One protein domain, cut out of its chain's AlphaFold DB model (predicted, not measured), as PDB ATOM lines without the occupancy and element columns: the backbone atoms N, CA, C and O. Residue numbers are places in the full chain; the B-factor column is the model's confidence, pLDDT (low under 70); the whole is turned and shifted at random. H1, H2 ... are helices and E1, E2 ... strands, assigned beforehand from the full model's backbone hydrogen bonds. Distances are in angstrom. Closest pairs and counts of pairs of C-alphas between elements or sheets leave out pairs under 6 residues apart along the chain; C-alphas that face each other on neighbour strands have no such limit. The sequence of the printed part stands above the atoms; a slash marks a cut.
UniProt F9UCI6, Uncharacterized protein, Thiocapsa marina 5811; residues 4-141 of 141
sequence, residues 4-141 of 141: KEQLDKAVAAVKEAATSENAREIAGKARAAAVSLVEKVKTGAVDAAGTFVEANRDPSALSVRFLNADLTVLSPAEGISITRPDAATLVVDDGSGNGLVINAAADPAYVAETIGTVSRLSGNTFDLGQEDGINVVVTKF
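AT A GLANCE: This is residues 4 to 141 of the 141 residues of an uncharacterized protein of Thiocapsa marina 5811 (UniProt F9UCI6). Two antiparallel sheets lie face to face as a sandwich, with their strands running nearly in line, and the helices H2 and H3 cover the outward face of the larger sheet. Residues 4 to 17 of H1 and 19 to 25, of which 21 to 25 belong to H2, stick out from this body as an arm with a corner where the two helices meet. The printed part has 138 residues with three named helices followed by nine named strands, and its class is mixed, helices and strands. The larger sheet has the order E1, E2, E9, E8, E7 and the smaller one E3, E4, E5, E6. The whole is compact, with a radius of gyration of the C-alphas of 15.7 A and spans of 43 by 35 by 26 A.

HOW THE PARTS SIT: H1, residues 4 to 18, and H2, residues 21 to 42, are close but not clearly touching; their closest C-alphas, those of Ala 17 and Ala 23, are 7.0 A apart. They run the same way at a steep tilt of 68 degrees, only just short of about perpendicular. H3, residues 48 to 55, forms a helical hairpin with H2, opposite ways at a shallow tilt of 20 degrees. H2 touches it with residues 37 to 41 alone, and the closest C-alphas, those of Val 41 and Thr 51, are 7.3 A apart. In H1, H2 and H3 every O i to N i+4 pair is within hydrogen-bond range. E1, residues 61 to 66, and E2, residues 69 to 74, are an antiparallel hairpin, with N 64 and O 71 within hydrogen-bond range at 2.8 A. E3, residues 81 to 83, E4, residues 89 to 93, E5, residues 99 to 103, and E6, residues 110 to 115, form a meander, each strand the antiparallel neighbour of the one before. Within hydrogen-bond range there are N 83 and O 91 at 2.8 A, N 92 and O 100 at 2.9 A, and N 101 and O 113 at 2.9 A. E7, residues 118 to 122, E8, residues 125 to 128, and E9, residues 136 to 140, form a second meander, with N 127 and O 119 at 2.8 A and N 137 and O 126 at 2.8 A. E9 is also the antiparallel neighbour of E2, with N 72 and O 138 at 2.9 A. The sheet E1, E2, E9, E8, E7 is strongly twisted. The two sheets form a sandwich, two sheets face to face, with best planes 16 degrees apart. Across it, the closest C-alphas of E5 and E8, those of Gly 99 and Leu 128, are 6.0 A apart. H2 and H3 are on the same face of the five-stranded sheet, at heights over the sheet of 8.1 A and 9.3 A. H3 lies over E2 and E9, slantwise to the strands, at 51 degrees to E2 on the local plane.

IN THESE COORDINATES: H1 begins at C-alpha 4, (205.361, 246.483, 231.559), and is 20.7 A long from first to last C-alpha. H2 is 31.3 A long and ends at C-alpha 42, (211.732, 213.125, 202.243), while H3 measures 10.3 A. Among the strands, E1 measures 16.4 A, E2 16.0 A and E6 14.7 A. E9 measures 13.1 A and ends at C-alpha 140, (205.949, 229.210, 198.230).

THE WHOLE: The C-alphas of Glu 5 and Ala 45, the two farthest apart, are 49.4 A from each other. The printed part has no cut, and no link is long. Mean pLDDT of the printed part is 72.4, and residues 4 to 19, 21 to 61, 76 to 78 and 130 to 134 are under 70.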
ATOM      1  N   LYS A   4     204.276 247.472 231.562       54.78
ATOM      2  CA  LYS A   4     205.361 246.483 231.559       54.78
ATOM      3  C   LYS A   4     205.104 245.332 232.534       54.78
ATOM      4  O   LYS A   4     205.311 244.189 232.168       54.78
ATOM      5  N   GLU A   5     204.566 245.609 233.721       68.06
ATOM      6  CA  GLU A   5     204.259 244.566 234.712       68.06
ATOM      7  C   GLU A   5     203.105 243.659 234.258       68.06
ATOM      8  O   GLU A   5     203.076 242.476 234.591       68.06
ATOM      9  N   GLN A   6     202.146 244.195 233.492       61.50
ATOM     10  CA  GLN A   6     201.078 243.391 232.886       61.50
ATOM     11  C   GLN A   6     201.601 242.530 231.737       61.50
ATOM     12  O   GLN A   6     201.207 241.370 231.630       61.50
ATOM     13  N   LEU A   7     202.506 243.071 230.916       48.88
ATOM     14  CA  LEU A   7     203.161 242.321 229.849       48.88
ATOM     15  C   LEU A   7     204.029 241.194 230.421       48.88
ATOM     16  O   LEU A   7     203.897 240.054 229.988       48.88
ATOM     17  N   ASP A   8     204.831 241.476 231.448       61.12
ATOM     18  CA  ASP A   8     205.671 240.472 232.110       61.12
ATOM     19  C   ASP A   8     204.828 239.369 232.761       61.12
ATOM     20  O   ASP A   8     205.152 238.188 232.638       61.12
ATOM     21  N   LYS A   9     203.690 239.718 233.382       69.81
ATOM     22  CA  LYS A   9     202.732 238.723 233.891       69.81
ATOM     23  C   LYS A   9     202.104 237.886 232.784       69.81
ATOM     24  O   LYS A   9     201.954 236.682 232.964       69.81
ATOM     25  N   ALA A  10     201.735 238.497 231.661       55.69
ATOM     26  CA  ALA A  10     201.179 237.771 230.525       55.69
ATOM     27  C   ALA A  10     202.216 236.805 229.928       55.69
ATOM     28  O   ALA A  10     201.901 235.645 229.686       55.69
ATOM     29  N   VAL A  11     203.469 237.244 229.776       61.00
ATOM     30  CA  VAL A  11     204.579 236.401 229.306       61.00
ATOM     31  C   VAL A  11     204.857 235.256 230.282       61.00
ATOM     32  O   VAL A  11     205.046 234.120 229.848       61.00
ATOM     33  N   ALA A  12     204.847 235.522 231.591       67.75
ATOM     34  CA  ALA A  12     205.029 234.494 232.613       67.75
ATOM     35  C   ALA A  12     203.895 233.455 232.593       67.75
ATOM     36  O   ALA A  12     204.176 232.260 232.590       67.75
ATOM     37  N   ALA A  13     202.639 233.896 232.492       63.75
ATOM     38  CA  ALA A  13     201.480 233.009 232.411       63.75
ATOM     39  C   ALA A  13     201.493 232.148 231.136       63.75
ATOM     40  O   ALA A  13     201.168 230.963 231.182       63.75
ATOM     41  N   VAL A  14     201.915 232.716 230.001       59.62
ATOM     42  CA  VAL A  14     202.081 231.968 228.746       59.62
ATOM     43  C   VAL A  14     203.218 230.951 228.858       59.62
ATOM     44  O   VAL A  14     203.051 229.818 228.413       59.62
ATOM     45  N   LYS A  15     204.346 231.298 229.493       59.47
ATOM     46  CA  LYS A  15     205.440 230.346 229.757       59.47
ATOM     47  C   LYS A  15     205.001 229.202 230.667       59.47
ATOM     48  O   LYS A  15     205.302 228.051 230.375       59.47
ATOM     49  N   GLU A  16     204.271 229.504 231.733       64.38
ATOM     50  CA  GLU A  16     203.753 228.499 232.661       64.38
ATOM     51  C   GLU A  16     202.774 227.548 231.953       64.38
ATOM     52  O   GLU A  16     202.916 226.326 232.045       64.38
ATOM     53  N   ALA A  17     201.866 228.094 231.136       59.97
ATOM     54  CA  ALA A  17     200.956 227.316 230.299       59.97
ATOM     55  C   ALA A  17     201.695 226.459 229.253       59.97
ATOM     56  O   ALA A  17     201.326 225.301 229.050       59.97
ATOM     57  N   ALA A  18     202.765 226.978 228.644       57.97
ATOM     58  CA  ALA A  18     203.613 226.236 227.707       57.97
ATOM     59  C   ALA A  18     204.375 225.079 228.381       57.97
ATOM     60  O   ALA A  18     204.665 224.075 227.738       57.97
ATOM     61  N   THR A  19     204.656 225.178 229.684       62.62
ATOM     62  CA  THR A  19     205.278 224.093 230.465       62.62
ATOM     63  C   THR A  19     204.282 223.120 231.100       62.62
ATOM     64  O   THR A  19     204.706 222.176 231.771       62.62
ATOM     65  N   SER A  20     202.977 223.332 230.902       71.44
ATOM     66  CA  SER A  20     201.933 222.471 231.463       71.44
ATOM     67  C   SER A  20     202.006 221.045 230.910       71.44
ATOM     68  O   SER A  20     202.484 220.802 229.801       71.44
ATOM     69  N   GLU A  21     201.506 220.081 231.678       68.00
ATOM     70  CA  GLU A  21     201.497 218.667 231.291       68.00
ATOM     71  C   GLU A  21     200.711 218.427 229.990       68.00
ATOM     72  O   GLU A  21     201.179 217.706 229.112       68.00
ATOM     73  N   ASN A  22     199.608 219.159 229.788       66.12
ATOM     74  CA  ASN A  22     198.867 219.169 228.523       66.12
ATOM     75  C   ASN A  22     199.686 219.750 227.363       66.12
ATOM     76  O   ASN A  22     199.651 219.204 226.263       66.12
ATOM     77  N   ALA A  23     200.426 220.842 227.579       59.03
ATOM     78  CA  ALA A  23     201.284 221.413 226.542       59.03
ATOM     79  C   ALA A  23     202.426 220.457 226.168       59.03
ATOM     80  O   ALA A  23     202.731 220.310 224.988       59.03
ATOM     81  N   ARG A  24     202.989 219.732 227.141       64.88
ATOM     82  CA  ARG A  24     203.980 218.674 226.894       64.88
ATOM     83  C   ARG A  24     203.397 217.487 226.134       64.88
ATOM     84  O   ARG A  24     204.054 216.971 225.235       64.88
ATOM     85  N   GLU A  25     202.177 217.059 226.454       65.50
ATOM     86  CA  GLU A  25     201.506 215.972 225.730       65.50
ATOM     87  C   GLU A  25     201.179 216.375 224.284       65.50
ATOM     88  O   GLU A  25     201.406 215.601 223.352       65.50
ATOM     89  N   ILE A  26     200.700 217.608 224.077       64.31
ATOM     90  CA  ILE A  26     200.451 218.169 222.745       64.31
ATOM     91  C   ILE A  26     201.764 218.296 221.972       64.31
ATOM     92  O   ILE A  26     201.818 217.836 220.838       64.31
ATOM     93  N   ALA A  27     202.828 218.830 222.580       59.94
ATOM     94  CA  ALA A  27     204.150 218.922 221.961       59.94
ATOM     95  C   ALA A  27     204.710 217.537 221.604       59.94
ATOM     96  O   ALA A  27     205.263 217.355 220.526       59.94
ATOM     97  N   GLY A  28     204.506 216.530 222.458       62.81
ATOM     98  CA  GLY A  28     204.882 215.145 222.174       62.81
ATOM     99  C   GLY A  28     204.137 214.557 220.972       62.81
ATOM    100  O   GLY A  28     204.757 213.938 220.106       62.81
ATOM    101  N   LYS A  29     202.821 214.787 220.874       65.19
ATOM    102  CA  LYS A  29     202.006 214.357 219.722       65.19
ATOM    103  C   LYS A  29     202.375 215.112 218.444       65.19
ATOM    104  O   LYS A  29     202.515 214.482 217.402       65.19
ATOM    105  N   ALA A  30     202.578 216.425 218.548       58.53
ATOM    106  CA  ALA A  30     203.033 217.291 217.464       58.53
ATOM    107  C   ALA A  30     204.390 216.822 216.927       58.53
ATOM    108  O   ALA A  30     204.574 216.670 215.729       58.53
ATOM    109  N   ARG A  31     205.320 216.482 217.825       59.84
ATOM    110  CA  ARG A  31     206.640 215.959 217.476       59.84
ATOM    111  C   ARG A  31     206.558 214.624 216.734       59.84
ATOM    112  O   ARG A  31     207.232 214.445 215.726       59.84
ATOM    113  N   ALA A  32     205.735 213.691 217.212       63.59
ATOM    114  CA  ALA A  32     205.551 212.397 216.553       63.59
ATOM    115  C   ALA A  32     204.931 212.532 215.150       63.59
ATOM    116  O   ALA A  32     205.332 211.827 214.223       63.59
ATOM    117  N   ALA A  33     203.975 213.447 214.990       61.44
ATOM    118  CA  ALA A  33     203.315 213.699 213.716       61.44
ATOM    119  C   ALA A  33     204.240 214.444 212.728       61.44
ATOM    120  O   ALA A  33     204.387 213.995 211.588       61.44
ATOM    121  N   ALA A  34     205.000 215.437 213.205       60.06
ATOM    122  CA  ALA A  34     206.033 216.130 212.438       60.06
ATOM    123  C   ALA A  34     207.092 215.169 211.884       60.06
ATOM    124  O   ALA A  34     207.401 215.225 210.699       60.06
ATOM    125  N   VAL A  35     207.607 214.241 212.705       64.62
ATOM    126  CA  VAL A  35     208.582 213.225 212.259       64.62
ATOM    127  C   VAL A  35     208.006 212.363 211.129       64.62
ATOM    128  O   VAL A  35     208.683 212.116 210.133       64.62
ATOM    129  N   SER A  36     206.743 211.943 211.238       64.56
ATOM    130  CA  SER A  36     206.096 211.155 210.182       64.56
ATOM    131  C   SER A  36     205.894 211.961 208.894       64.56
ATOM    132  O   SER A  36     206.080 211.430 207.798       64.56
ATOM    133  N   LEU A  37     205.535 213.241 209.003       61.09
ATOM    134  CA  LEU A  37     205.347 214.121 207.849       61.09
ATOM    135  C   LEU A  37     206.674 214.410 207.140       61.09
ATOM    136  O   LEU A  37     206.748 214.343 205.915       61.09
ATOM    137  N   VAL A  38     207.728 214.656 207.909       61.75
ATOM    138  CA  VAL A  38     209.102 214.795 207.426       61.75
ATOM    139  C   VAL A  38     209.529 213.584 206.601       61.75
ATOM    140  O   VAL A  38     210.017 213.747 205.483       61.75
ATOM    141  N   GLU A  39     209.305 212.362 207.097       64.00
ATOM    142  CA  GLU A  39     209.647 211.142 206.354       64.00
ATOM    143  C   GLU A  39     208.879 211.044 205.029       64.00
ATOM    144  O   GLU A  39     209.442 210.683 203.991       64.00
ATOM    145  N   LYS A  40     207.595 211.410 205.031       63.81
ATOM    146  CA  LYS A  40     206.760 211.424 203.823       63.81
ATOM    147  C   LYS A  40     207.206 212.481 202.803       63.81
ATOM    148  O   LYS A  40     207.187 212.216 201.601       63.81
ATOM    149  N   VAL A  41     207.638 213.653 203.268       60.97
ATOM    150  CA  VAL A  41     208.210 214.711 202.417       60.97
ATOM    151  C   VAL A  41     209.556 214.261 201.841       60.97
ATOM    152  O   VAL A  41     209.779 214.389 200.639       60.97
ATOM    153  N   LYS A  42     210.421 213.652 202.661       60.12
ATOM    154  CA  LYS A  42     211.732 213.125 202.243       60.12
ATOM    155  C   LYS A  42     211.616 212.004 201.209       60.12
ATOM    156  O   LYS A  42     212.417 211.933 200.283       60.12
ATOM    157  N   THR A  43     210.610 211.143 201.339       62.94
ATOM    158  CA  THR A  43     210.337 210.055 200.385       62.94
ATOM    159  C   THR A  43     209.622 210.519 199.113       62.94
ATOM    160  O   THR A  43     209.398 209.708 198.215       62.94
ATOM    161  N   GLY A  44     209.274 211.809 199.003       55.16
ATOM    162  CA  GLY A  44     208.564 212.362 197.847       55.16
ATOM    163  C   GLY A  44     207.127 211.852 197.708       55.16
ATOM    164  O   GLY A  44     206.534 211.970 196.640       55.16
ATOM    165  N   ALA A  45     206.560 211.271 198.771       53.50
ATOM    166  CA  ALA A  45     205.222 210.687 198.767       53.50
ATOM    167  C   ALA A  45     204.104 211.745 198.801       53.50
ATOM    168  O   ALA A  45     202.931 211.409 198.630       53.50
ATOM    169  N   VAL A  46     204.448 213.014 199.044       55.06
ATOM    170  CA  VAL A  46     203.490 214.103 199.239       55.06
ATOM    171  C   VAL A  46     203.894 215.298 198.380       55.06
ATOM    172  O   VAL A  46     204.952 215.892 198.578       55.06
ATOM    173  N   ASP A  47     203.035 215.650 197.421       55.72
ATOM    174  CA  ASP A  47     203.139 216.901 196.663       55.72
ATOM    175  C   ASP A  47     202.992 218.110 197.596       55.72
ATOM    176  O   ASP A  47     202.307 218.031 198.617       55.72
ATOM    177  N   ALA A  48     203.542 219.268 197.214       53.28
ATOM    178  CA  ALA A  48     203.501 220.495 198.022       53.28
ATOM    179  C   ALA A  48     202.088 220.840 198.549       53.28
ATOM    180  O   ALA A  48     201.942 221.315 199.671       53.28
ATOM    181  N   ALA A  49     201.031 220.544 197.785       51.59
ATOM    182  CA  ALA A  49     199.644 220.721 198.223       51.59
ATOM    183  C   ALA A  49     199.207 219.726 199.320       51.59
ATOM    184  O   ALA A  49     198.485 220.107 200.240       51.59
ATOM    185  N   GLY A  50     199.653 218.469 199.251       48.47
ATOM    186  CA  GLY A  50     199.403 217.460 200.282       48.47
ATOM    187  C   GLY A  50     200.151 217.768 201.578       48.47
ATOM    188  O   GLY A  50     199.591 217.590 202.659       48.47
ATOM    189  N   THR A  51     201.357 218.337 201.471       54.53
ATOM    190  CA  THR A  51     202.149 218.778 202.624       54.53
ATOM    191  C   THR A  51     201.417 219.880 203.376       54.53
ATOM    192  O   THR A  51     201.353 219.827 204.591       54.53
ATOM    193  N   PHE A  52     200.759 220.815 202.683       48.06
ATOM    194  CA  PHE A  52     199.930 221.848 203.318       48.06
ATOM    195  C   PHE A  52     198.674 221.295 204.014       48.06
ATOM    196  O   PHE A  52     198.264 221.826 205.046       48.06
ATOM    197  N   VAL A  53     198.034 220.257 203.465       53.66
ATOM    198  CA  VAL A  53     196.830 219.655 204.069       53.66
ATOM    199  C   VAL A  53     197.185 218.815 205.298       53.66
ATOM    200  O   VAL A  53     196.465 218.873 206.295       53.66
ATOM    201  N   GLU A  54     198.290 218.064 205.257       52.59
ATOM    202  CA  GLU A  54     198.778 217.323 206.427       52.59
ATOM    203  C   GLU A  54     199.437 218.250 207.465       52.59
ATOM    204  O   GLU A  54     199.170 218.080 208.649       52.59
ATOM    205  N   ALA A  55     200.162 219.295 207.051       49.88
ATOM    206  CA  ALA A  55     200.698 220.329 207.946       49.88
ATOM    207  C   ALA A  55     199.586 221.074 208.698       49.88
ATOM    208  O   ALA A  55     199.689 221.276 209.898       49.88
ATOM    209  N   ASN A  56     198.468 221.412 208.042       49.38
ATOM    210  CA  ASN A  56     197.313 222.022 208.723       49.38
ATOM    211  C   ASN A  56     196.609 221.076 209.714       49.38
ATOM    212  O   ASN A  56     195.806 221.532 210.530       49.38
ATOM    213  N   ARG A  57     196.860 219.763 209.636       48.34
ATOM    214  CA  ARG A  57     196.396 218.784 210.631       48.34
ATOM    215  C   ARG A  57     197.372 218.620 211.794       48.34
ATOM    216  O   ARG A  57     196.991 217.998 212.786       48.34
ATOM    217  N   ASP A  58     198.581 219.161 211.686       54.09
ATOM    218  CA  ASP A  58     199.652 218.968 212.649       54.09
ATOM    219  C   ASP A  58     199.811 220.200 213.562       54.09
ATOM    220  O   ASP A  58     200.022 221.309 213.072       54.09
ATOM    221  N   PRO A  59     199.740 220.049 214.896       53.03
ATOM    222  CA  PRO A  59     199.964 221.156 215.824       53.03
ATOM    223  C   PRO A  59     201.407 221.705 215.833       53.03
ATOM    224  O   PRO A  59     201.657 222.693 216.519       53.03
ATOM    225  N   SER A  60     202.347 221.087 215.103       60.97
ATOM    226  CA  SER A  60     203.749 221.529 214.960       60.97
ATOM    227  C   SER A  60     204.019 222.428 213.745       60.97
ATOM    228  O   SER A  60     205.118 222.973 213.622       60.97
ATOM    229  N   ALA A  61     203.053 222.584 212.835       68.88
ATOM    230  CA  ALA A  61     203.240 223.378 211.629       68.88
ATOM    231  C   ALA A  61     203.038 224.875 211.902       68.88
ATOM    232  O   ALA A  61     202.001 225.295 212.418       68.88
ATOM    233  N   LEU A  62     204.007 225.695 211.493       77.00
ATOM    234  CA  LEU A  62     203.918 227.151 211.557       77.00
ATOM    235  C   LEU A  62     203.884 227.734 210.145       77.00
ATOM    236  O   LEU A  62     204.879 227.690 209.422       77.00
ATOM    237  N   SER A  63     202.754 228.327 209.765       83.38
ATOM    238  CA  SER A  63     202.637 229.067 208.506       83.38
ATOM    239  C   SER A  63     202.835 230.566 208.727       83.38
ATOM    240  O   SER A  63     202.164 231.178 209.560       83.38
ATOM    241  N   VAL A  64     203.733 231.173 207.950       84.00
ATOM    242  CA  VAL A  64     204.020 232.610 207.964       84.00
ATOM    243  C   VAL A  64     203.854 233.171 206.564       84.00
ATOM    244  O   VAL A  64     204.558 232.782 205.636       84.00
ATOM    245  N   ARG A  65     202.955 234.145 206.427       87.50
ATOM    246  CA  ARG A  65     202.835 234.958 205.217       87.50
ATOM    247  C   ARG A  65     203.414 236.341 205.468       87.50
ATOM    248  O   ARG A  65     202.993 237.032 206.396       87.50
ATOM    249  N   PHE A  66     204.332 236.759 204.609       85.31
ATOM    250  CA  PHE A  66     204.929 238.085 204.659       85.31
ATOM    251  C   PHE A  66     205.282 238.554 203.250       85.31
ATOM    252  O   PHE A  66     206.056 237.898 202.558       85.31
ATOM    253  N   LEU A  67     204.733 239.703 202.841       88.31
ATOM    254  CA  LEU A  67     204.869 240.229 201.476       88.31
ATOM    255  C   LEU A  67     204.540 239.142 200.433       88.31
ATOM    256  O   LEU A  67     203.450 238.571 200.494       88.31
ATOM    257  N   ASN A  68     205.471 238.846 199.522       87.12
ATOM    258  CA  ASN A  68     205.314 237.850 198.463       87.12
ATOM    259  C   ASN A  68     205.822 236.455 198.876       87.12
ATOM    260  O   ASN A  68     205.892 235.560 198.042       87.12
ATOM    261  N   ALA A  69     206.194 236.254 200.146       84.69
ATOM    262  CA  ALA A  69     206.633 234.964 200.666       84.69
ATOM    263  C   ALA A  69     205.537 234.300 201.514       84.69
ATOM    264  O   ALA A  69     205.018 234.884 202.472       84.69
ATOM    265  N   ASP A  70     205.222 233.049 201.184       88.12
ATOM    266  CA  ASP A  70     204.366 232.169 201.975       88.12
ATOM    267  C   ASP A  70     205.205 230.968 202.434       88.12
ATOM    268  O   ASP A  70     205.710 230.191 201.624       88.12
ATOM    269  N   LEU A  71     205.448 230.879 203.738       85.88
ATOM    270  CA  LEU A  71     206.356 229.910 204.343       85.88
ATOM    271  C   LEU A  71     205.568 228.962 205.229       85.88
ATOM    272  O   LEU A  71     204.733 229.395 206.018       85.88
ATOM    273  N   THR A  72     205.879 227.677 205.145       86.19
ATOM    274  CA  THR A  72     205.435 226.682 206.119       86.19
ATOM    275  C   THR A  72     206.654 226.019 206.723       86.19
ATOM    276  O   THR A  72     207.448 225.404 206.014       86.19
ATOM    277  N   VAL A  73     206.805 226.165 208.033       83.00
ATOM    278  CA  VAL A  73     207.850 225.510 208.808       83.00
ATOM    279  C   VAL A  73     207.253 224.285 209.483       83.00
ATOM    280  O   VAL A  73     206.250 224.377 210.189       83.00
ATOM    281  N   LEU A  74     207.873 223.141 209.234       78.62
ATOM    282  CA  LEU A  74     207.568 221.843 209.806       78.62
ATOM    283  C   LEU A  74     208.774 221.427 210.636       78.62
ATOM    284  O   LEU A  74     209.789 221.005 210.087       78.62
ATOM    285  N   SER A  75     208.677 221.580 211.954       71.19
ATOM    286  CA  SER A  75     209.759 221.191 212.850       71.19
ATOM    287  C   SER A  75     209.219 220.508 214.111       71.19
ATOM    288  O   SER A  75     208.434 221.107 214.848       71.19
ATOM    289  N   PRO A  76     209.646 219.264 214.401       64.38
ATOM    290  CA  PRO A  76     209.509 218.629 215.702       64.38
ATOM    291  C   PRO A  76     210.492 219.183 216.752       64.38
ATOM    292  O   PRO A  76     210.429 218.747 217.906       64.38
ATOM    293  N   ALA A  77     211.452 220.032 216.363       64.94
ATOM    294  CA  ALA A  77     212.485 220.558 217.246       64.94
ATOM    295  C   ALA A  77     212.038 221.855 217.931       64.94
ATOM    296  O   ALA A  77     211.334 222.693 217.369       64.94
ATOM    297  N   GLU A  78     212.481 222.027 219.172       66.56
ATOM    298  CA  GLU A  78     212.358 223.304 219.867       66.56
ATOM    299  C   GLU A  78     213.447 224.262 219.366       66.56
ATOM    300  O   GLU A  78     214.562 223.833 219.079       66.56
ATOM    301  N   GLY A  79     213.146 225.562 219.309       70.50
ATOM    302  CA  GLY A  79     214.151 226.595 219.024       70.50
ATOM    303  C   GLY A  79     214.096 227.221 217.632       70.50
ATOM    304  O   GLY A  79     214.864 228.147 217.386       70.50
ATOM    305  N   ILE A  80     213.161 226.807 216.766       80.50
ATOM    306  CA  ILE A  80     212.906 227.519 215.507       80.50
ATOM    307  C   ILE A  80     212.547 228.976 215.797       80.50
ATOM    308  O   ILE A  80     211.613 229.266 216.552       80.50
ATOM    309  N   SER A  81     213.255 229.887 215.139       83.19
ATOM    310  CA  SER A  81     213.038 231.322 215.248       83.19
ATOM    311  C   SER A  81     212.798 231.928 213.867       83.19
ATOM    312  O   SER A  81     213.452 231.595 212.883       83.19
ATOM    313  N   ILE A  82     211.799 232.811 213.783       86.50
ATOM    314  CA  ILE A  82     211.486 233.564 212.567       86.50
ATOM    315  C   ILE A  82     211.670 235.037 212.882       86.50
ATOM    316  O   ILE A  82     210.915 235.627 213.658       86.50
ATOM    317  N   THR A  83     212.684 235.629 212.263       87.19
ATOM    318  CA  THR A  83     213.092 237.006 212.514       87.19
ATOM    319  C   THR A  83     212.939 237.840 211.253       87.19
ATOM    320  O   THR A  83     213.230 237.401 210.143       87.19
ATOM    321  N   ARG A  84     212.504 239.087 211.431       89.00
ATOM    322  CA  ARG A  84     212.448 240.088 210.367       89.00
ATOM    323  C   ARG A  84     213.517 241.158 210.624       89.00
ATOM    324  O   ARG A  84     213.223 242.113 211.350       89.00
ATOM    325  N   PRO A  85     214.744 240.992 210.095       82.88
ATOM    326  CA  PRO A  85     215.839 241.932 210.341       82.88
ATOM    327  C   PRO A  85     215.621 243.288 209.657       82.88
ATOM    328  O   PRO A  85     216.020 244.318 210.195       82.88
ATOM    329  N   ASP A  86     214.943 243.306 208.510       85.75
ATOM    330  CA  ASP A  86     214.608 244.518 207.765       85.75
ATOM    331  C   ASP A  86     213.215 244.411 207.114       85.75
ATOM    332  O   ASP A  86     212.519 243.407 207.245       85.75
ATOM    333  N   ALA A  87     212.764 245.472 206.441       80.69
ATOM    334  CA  ALA A  87     211.404 245.554 205.906       80.69
ATOM    335  C   ALA A  87     211.101 244.572 204.754       80.69
ATOM    336  O   ALA A  87     209.927 244.363 204.457       80.69
ATOM    337  N   ALA A  88     212.117 243.993 204.113       87.56
ATOM    338  CA  ALA A  88     211.995 243.137 202.935       87.56
ATOM    339  C   ALA A  88     212.426 241.683 203.187       87.56
ATOM    340  O   ALA A  88     212.060 240.798 202.412       87.56
ATOM    341  N   THR A  89     213.173 241.430 204.261       88.19
ATOM    342  CA  THR A  89     213.809 240.135 204.514       88.19
ATOM    343  C   THR A  89     213.126 239.364 205.640       88.19
ATOM    344  O   THR A  89     212.823 239.911 206.701       88.19
ATOM    345  N   LEU A  90     212.952 238.060 205.436       89.75
ATOM    346  CA  LEU A  90     212.665 237.096 206.496       89.75
ATOM    347  C   LEU A  90     213.858 236.174 206.705       89.75
ATOM    348  O   LEU A  90     214.465 235.716 205.743       89.75
ATOM    349  N   VAL A  91     214.156 235.874 207.963       88.88
ATOM    350  CA  VAL A  91     215.146 234.874 208.351       88.88
ATOM    351  C   VAL A  91     214.444 233.795 209.159       88.88
ATOM    352  O   VAL A  91     213.735 234.112 210.112       88.88
ATOM    353  N   VAL A  92     214.630 232.537 208.768       88.44
ATOM    354  CA  VAL A  92     214.190 231.364 209.531       88.44
ATOM    355  C   VAL A  92     215.438 230.639 210.006       88.44
ATOM    356  O   VAL A  92     216.218 230.198 209.166       88.44
ATOM    357  N   ASP A  93     215.639 230.533 211.314       87.44
ATOM    358  CA  ASP A  93     216.788 229.854 211.915       87.44
ATOM    359  C   ASP A  93     216.360 228.711 212.838       87.44
ATOM    360  O   ASP A  93     215.264 228.720 213.402       87.44
ATOM    361  N   ASP A  94     217.228 227.709 212.963       81.94
ATOM    362  CA  ASP A  94     217.000 226.512 213.776       81.94
ATOM    363  C   ASP A  94     217.517 226.622 215.222       81.94
ATOM    364  O   ASP A  94     217.555 225.625 215.947       81.94
ATOM    365  N   GLY A  95     217.986 227.802 215.642       78.94
ATOM    366  CA  GLY A  95     218.629 228.011 216.941       78.94
ATOM    367  C   GLY A  95     219.990 227.317 217.121       78.94
ATOM    368  O   GLY A  95     220.642 227.519 218.146       78.94
ATOM    369  N   SER A  96     220.450 226.537 216.137       79.19
ATOM    370  CA  SER A  96     221.723 225.796 216.131       79.19
ATOM    371  C   SER A  96     222.734 226.361 215.125       79.19
ATOM    372  O   SER A  96     223.831 225.822 214.970       79.19
ATOM    373  N   GLY A  97     222.396 227.482 214.484       81.38
ATOM    374  CA  GLY A  97     223.263 228.207 213.555       81.38
ATOM    375  C   GLY A  97     223.014 227.892 212.080       81.38
ATOM    376  O   GLY A  97     223.793 228.355 211.247       81.38
ATOM    377  N   ASN A  98     221.950 227.151 211.748       85.94
ATOM    378  CA  ASN A  98     221.502 226.958 210.371       85.94
ATOM    379  C   ASN A  98     220.267 227.818 210.091       85.94
ATOM    380  O   ASN A  98     219.416 228.011 210.961       85.94
ATOM    381  N   GLY A  99     220.140 228.332 208.869       88.31
ATOM    382  CA  GLY A  99     218.993 229.172 208.549       88.31
ATOM    383  C   GLY A  99     218.836 229.549 207.085       88.31
ATOM    384  O   GLY A  99     219.738 229.392 206.266       88.31
ATOM    385  N   LEU A 100     217.661 230.078 206.767       89.69
ATOM    386  CA  LEU A 100     217.291 230.585 205.451       89.69
ATOM    387  C   LEU A 100     217.051 232.080 205.524       89.69
ATOM    388  O   LEU A 100     216.253 232.542 206.336       89.69
ATOM    389  N   VAL A 101     217.686 232.814 204.617       90.56
ATOM    390  CA  VAL A 101     217.430 234.233 204.384       90.56
ATOM    391  C   VAL A 101     216.591 234.360 203.121       90.56
ATOM    392  O   VAL A 101     216.978 233.907 202.044       90.56
ATOM    393  N   ILE A 102     215.422 234.974 203.246       91.44
ATOM    394  CA  ILE A 102     214.405 235.064 202.200       91.44
ATOM    395  C   ILE A 102     214.176 236.532 201.874       91.44
ATOM    396  O   ILE A 102     213.796 237.315 202.745       91.44
ATOM    397  N   ASN A 103     214.352 236.892 200.603       90.75
ATOM    398  CA  ASN A 103     213.909 238.180 200.094       90.75
ATOM    399  C   ASN A 103     212.420 238.077 199.749       90.75
ATOM    400  O   ASN A 103     212.045 237.527 198.712       90.75
ATOM    401  N   ALA A 104     211.582 238.592 200.643       88.81
ATOM    402  CA  ALA A 104     210.132 238.537 200.523       88.81
ATOM    403  C   ALA A 104     209.547 239.706 199.712       88.81
ATOM    404  O   ALA A 104     208.375 239.661 199.345       88.81
ATOM    405  N   ALA A 105     210.331 240.755 199.439       87.44
ATOM    406  CA  ALA A 105     209.880 241.914 198.665       87.44
ATOM    407  C   ALA A 105     209.950 241.703 197.143       87.44
ATOM    408  O   ALA A 105     209.295 242.433 196.400       87.44
ATOM    409  N   ALA A 106     210.737 240.732 196.676       83.56
ATOM    410  CA  ALA A 106     210.788 240.351 195.265       83.56
ATOM    411  C   ALA A 106     209.499 239.633 194.824       83.56
ATOM    412  O   ALA A 106     208.808 239.048 195.655       83.56
ATOM    413  N   ASP A 107     209.171 239.688 193.530       84.69
ATOM    414  CA  ASP A 107     208.039 238.973 192.922       84.69
ATOM    415  C   ASP A 107     208.528 238.172 191.692       84.69
ATOM    416  O   ASP A 107     208.876 238.783 190.673       84.69
ATOM    417  N   PRO A 108     208.632 236.829 191.778       82.75
ATOM    418  CA  PRO A 108     208.369 236.015 192.967       82.75
ATOM    419  C   PRO A 108     209.448 236.215 194.046       82.75
ATOM    420  O   PRO A 108     210.605 236.533 193.742       82.75
ATOM    421  N   ALA A 109     209.077 236.027 195.316       87.62
ATOM    422  CA  ALA A 109     210.046 236.001 196.411       87.62
ATOM    423  C   ALA A 109     211.073 234.871 196.193       87.62
ATOM    424  O   ALA A 109     210.871 233.967 195.382       87.62
ATOM    425  N   TYR A 110     212.219 234.920 196.870       87.31
ATOM    426  CA  TYR A 110     213.228 233.870 196.717       87.31
ATOM    427  C   TYR A 110     214.125 233.736 197.946       87.31
ATOM    428  O   TYR A 110     214.289 234.671 198.732       87.31
ATOM    429  N   VAL A 111     214.735 232.558 198.102       90.25
ATOM    430  CA  VAL A 111     215.801 232.343 199.088       90.25
ATOM    431  C   VAL A 111     217.053 233.059 198.596       90.25
ATOM    432  O   VAL A 111     217.627 232.679 197.576       90.25
ATOM    433  N   ALA A 112     217.443 234.115 199.302       89.19
ATOM    434  CA  ALA A 112     218.603 234.930 198.974       89.19
ATOM    435  C   ALA A 112     219.909 234.284 199.455       89.19
ATOM    436  O   ALA A 112     220.914 234.360 198.752       89.19
ATOM    437  N   GLU A 113     219.887 233.637 200.623       89.00
ATOM    438  CA  GLU A 113     221.069 233.021 201.226       89.00
ATOM    439  C   GLU A 113     220.692 231.856 202.154       89.00
ATOM    440  O   GLU A 113     219.618 231.838 202.761       89.00
ATOM    441  N   THR A 114     221.596 230.884 202.267       89.88
ATOM    442  CA  THR A 114     221.539 229.783 203.234       89.88
ATOM    443  C   THR A 114     222.689 229.928 204.226       89.88
ATOM    444  O   THR A 114     223.839 230.069 203.810       89.88
ATOM    445  N   ILE A 115     222.399 229.854 205.520       85.31
ATOM    446  CA  ILE A 115     223.378 229.973 206.602       85.31
ATOM    447  C   ILE A 115     223.663 228.576 207.151       85.31
ATOM    448  O   ILE A 115     222.731 227.843 207.472       85.31
ATOM    449  N   GLY A 116     224.942 228.227 207.286       85.12
ATOM    450  CA  GLY A 116     225.364 226.947 207.857       85.12
ATOM    451  C   GLY A 116     225.146 225.760 206.915       85.12
ATOM    452  O   GLY A 116     225.341 225.855 205.703       85.12
ATOM    453  N   THR A 117     224.776 224.622 207.492       82.06
ATOM    454  CA  THR A 117     224.420 223.390 206.779       82.06
ATOM    455  C   THR A 117     222.918 223.355 206.543       82.06
ATOM    456  O   THR A 117     222.151 222.948 207.409       82.06
ATOM    457  N   VAL A 118     222.503 223.818 205.365       84.75
ATOM    458  CA  VAL A 118     221.119 223.739 204.889       84.75
ATOM    459  C   VAL A 118     221.110 222.937 203.601       84.75
ATOM    460  O   VAL A 118     221.825 223.277 202.654       84.75
ATOM    461  N   SER A 119     220.270 221.908 203.545       82.44
ATOM    462  CA  SER A 119     220.115 221.081 202.351       82.44
ATOM    463  C   SER A 119     218.797 221.373 201.657       82.44
ATOM    464  O   SER A 119     217.728 221.417 202.263       82.44
ATOM    465  N   ARG A 120     218.850 221.558 200.339       83.19
ATOM    466  CA  ARG A 120     217.649 221.682 199.513       83.19
ATOM    467  C   ARG A 120     217.148 220.284 199.165       83.19
ATOM    468  O   ARG A 120     217.744 219.618 198.322       83.19
ATOM    469  N   LEU A 121     216.053 219.858 199.787       74.94
ATOM    470  CA  LEU A 121     215.487 218.523 199.576       74.94
ATOM    471  C   LEU A 121     214.817 218.403 198.201       74.94
ATOM    472  O   LEU A 121     215.041 217.442 197.469       74.94
ATOM    473  N   SER A 122     213.987 219.382 197.835       74.00
ATOM    474  CA  SER A 122     213.285 219.409 196.547       74.00
ATOM    475  C   SER A 122     212.695 220.787 196.282       74.00
ATOM    476  O   SER A 122     212.153 221.393 197.195       74.00
ATOM    477  N   GLY A 123     212.753 221.294 195.045       79.56
ATOM    478  CA  GLY A 123     212.038 222.518 194.653       79.56
ATOM    479  C   GLY A 123     212.210 223.662 195.658       79.56
ATOM    480  O   GLY A 123     213.307 224.182 195.812       79.56
ATOM    481  N   ASN A 124     211.149 224.033 196.364       83.50
ATOM    482  CA  ASN A 124     211.170 225.103 197.360       83.50
ATOM    483  C   ASN A 124     211.216 224.597 198.818       83.50
ATOM    484  O   ASN A 124     210.828 225.299 199.744       83.50
ATOM    485  N   THR A 125     211.663 223.365 199.025       82.31
ATOM    486  CA  THR A 125     211.742 222.693 200.322       82.31
ATOM    487  C   THR A 125     213.192 222.599 200.767       82.31
ATOM    488  O   THR A 125     214.051 222.086 200.040       82.31
ATOM    489  N   PHE A 126     213.448 223.064 201.980       84.38
ATOM    490  CA  PHE A 126     214.767 223.165 202.587       84.38
ATOM    491  C   PHE A 126     214.753 222.484 203.948       84.38
ATOM    492  O   PHE A 126     213.769 222.583 204.670       84.38
ATOM    493  N   ASP A 127     215.842 221.816 204.292       84.00
ATOM    494  CA  ASP A 127     216.081 221.223 205.601       84.00
ATOM    495  C   ASP A 127     217.170 222.024 206.317       84.00
ATOM    496  O   ASP A 127     218.278 222.181 205.792       84.00
ATOM    497  N   LEU A 128     216.835 222.582 207.479       79.56
ATOM    498  CA  LEU A 128     217.759 223.322 208.331       79.56
ATOM    499  C   LEU A 128     218.508 222.324 209.229       79.56
ATOM    500  O   LEU A 128     218.061 222.022 210.336       79.56
ATOM    501  N   GLY A 129     219.635 221.788 208.748       70.25
ATOM    502  CA  GLY A 129     220.433 220.815 209.496       70.25
ATOM    503  C   GLY A 129     221.176 219.792 208.629       70.25
ATOM    504  O   GLY A 129     221.346 219.957 207.422       70.25
ATOM    505  N   GLN A 130     221.639 218.707 209.263       61.16
ATOM    506  CA  GLN A 130     222.445 217.641 208.641       61.16
ATOM    507  C   GLN A 130     221.610 216.615 207.847       61.16
ATOM    508  O   GLN A 130     221.844 215.412 207.960       61.16
ATOM    509  N   GLU A 131     220.629 217.060 207.058       57.78
ATOM    510  CA  GLU A 131     219.766 216.173 206.245       57.78
ATOM    511  C   GLU A 131     218.967 215.135 207.058       57.78
ATOM    512  O   GLU A 131     218.540 214.080 206.552       57.78
ATOM    513  N   ASP A 132     218.763 215.425 208.341       58.44
ATOM    514  CA  ASP A 132     217.977 214.595 209.244       58.44
ATOM    515  C   ASP A 132     216.468 214.728 208.975       58.44
ATOM    516  O   ASP A 132     215.694 213.865 209.392       58.44
ATOM    517  N   GLY A 133     216.062 215.734 208.192       56.91
ATOM    518  CA  GLY A 133     214.685 216.064 207.870       56.91
ATOM    519  C   GLY A 133     213.965 216.753 209.020       56.91
ATOM    520  O   GLY A 133     212.771 216.979 208.921       56.91
ATOM    521  N   ILE A 134     214.617 217.060 210.136       66.38
ATOM    522  CA  ILE A 134     213.903 217.478 211.340       66.38
ATOM    523  C   ILE A 134     213.360 218.898 211.166       66.38
ATOM    524  O   ILE A 134     212.236 219.158 211.567       66.38
ATOM    525  N   ASN A 135     214.077 219.818 210.523       75.69
ATOM    526  CA  ASN A 135     213.659 221.219 210.440       75.69
ATOM    527  C   ASN A 135     213.354 221.620 209.001       75.69
ATOM    528  O   ASN A 135     214.159 222.272 208.335       75.69
ATOM    529  N   VAL A 136     212.169 221.264 208.514       78.44
ATOM    530  CA  VAL A 136     211.814 221.491 207.114       78.44
ATOM    531  C   VAL A 136     211.103 222.825 206.939       78.44
ATOM    532  O   VAL A 136     210.072 223.097 207.548       78.44
ATOM    533  N   VAL A 137     211.613 223.650 206.033       82.50
ATOM    534  CA  VAL A 137     210.976 224.882 205.575       82.50
ATOM    535  C   VAL A 137     210.531 224.694 204.133       82.50
ATOM    536  O   VAL A 137     211.345 224.504 203.231       82.50
ATOM    537  N   VAL A 138     209.225 224.774 203.907       84.25
ATOM    538  CA  VAL A 138     208.624 224.795 202.575       84.25
ATOM    539  C   VAL A 138     208.308 226.241 202.226       84.25
ATOM    540  O   VAL A 138     207.501 226.885 202.900       84.25
ATOM    541  N   THR A 139     208.932 226.757 201.173       81.50
ATOM    542  CA  THR A 139     208.660 228.096 200.658       81.50
ATOM    543  C   THR A 139     207.712 228.032 199.463       81.50
ATOM    544  O   THR A 139     207.766 227.149 198.605       81.50
ATOM    545  N   LYS A 140     206.791 228.980 199.392       79.00
ATOM    546  CA  LYS A 140     205.949 229.210 198.230       79.00
ATOM    547  C   LYS A 140     206.087 230.677 197.864       79.00
ATOM    548  O   LYS A 140     205.795 231.564 198.666       79.00
ATOM    549  N   PHE A 141     206.610 230.875 196.667       76.62
ATOM    550  CA  PHE A 141     206.832 232.164 196.042       76.62
ATOM    551  C   PHE A 141     205.891 232.302 194.850       76.62
ATOM    552  O   PHE A 141     205.521 231.240 194.285       76.62
TER     553      PHE A 141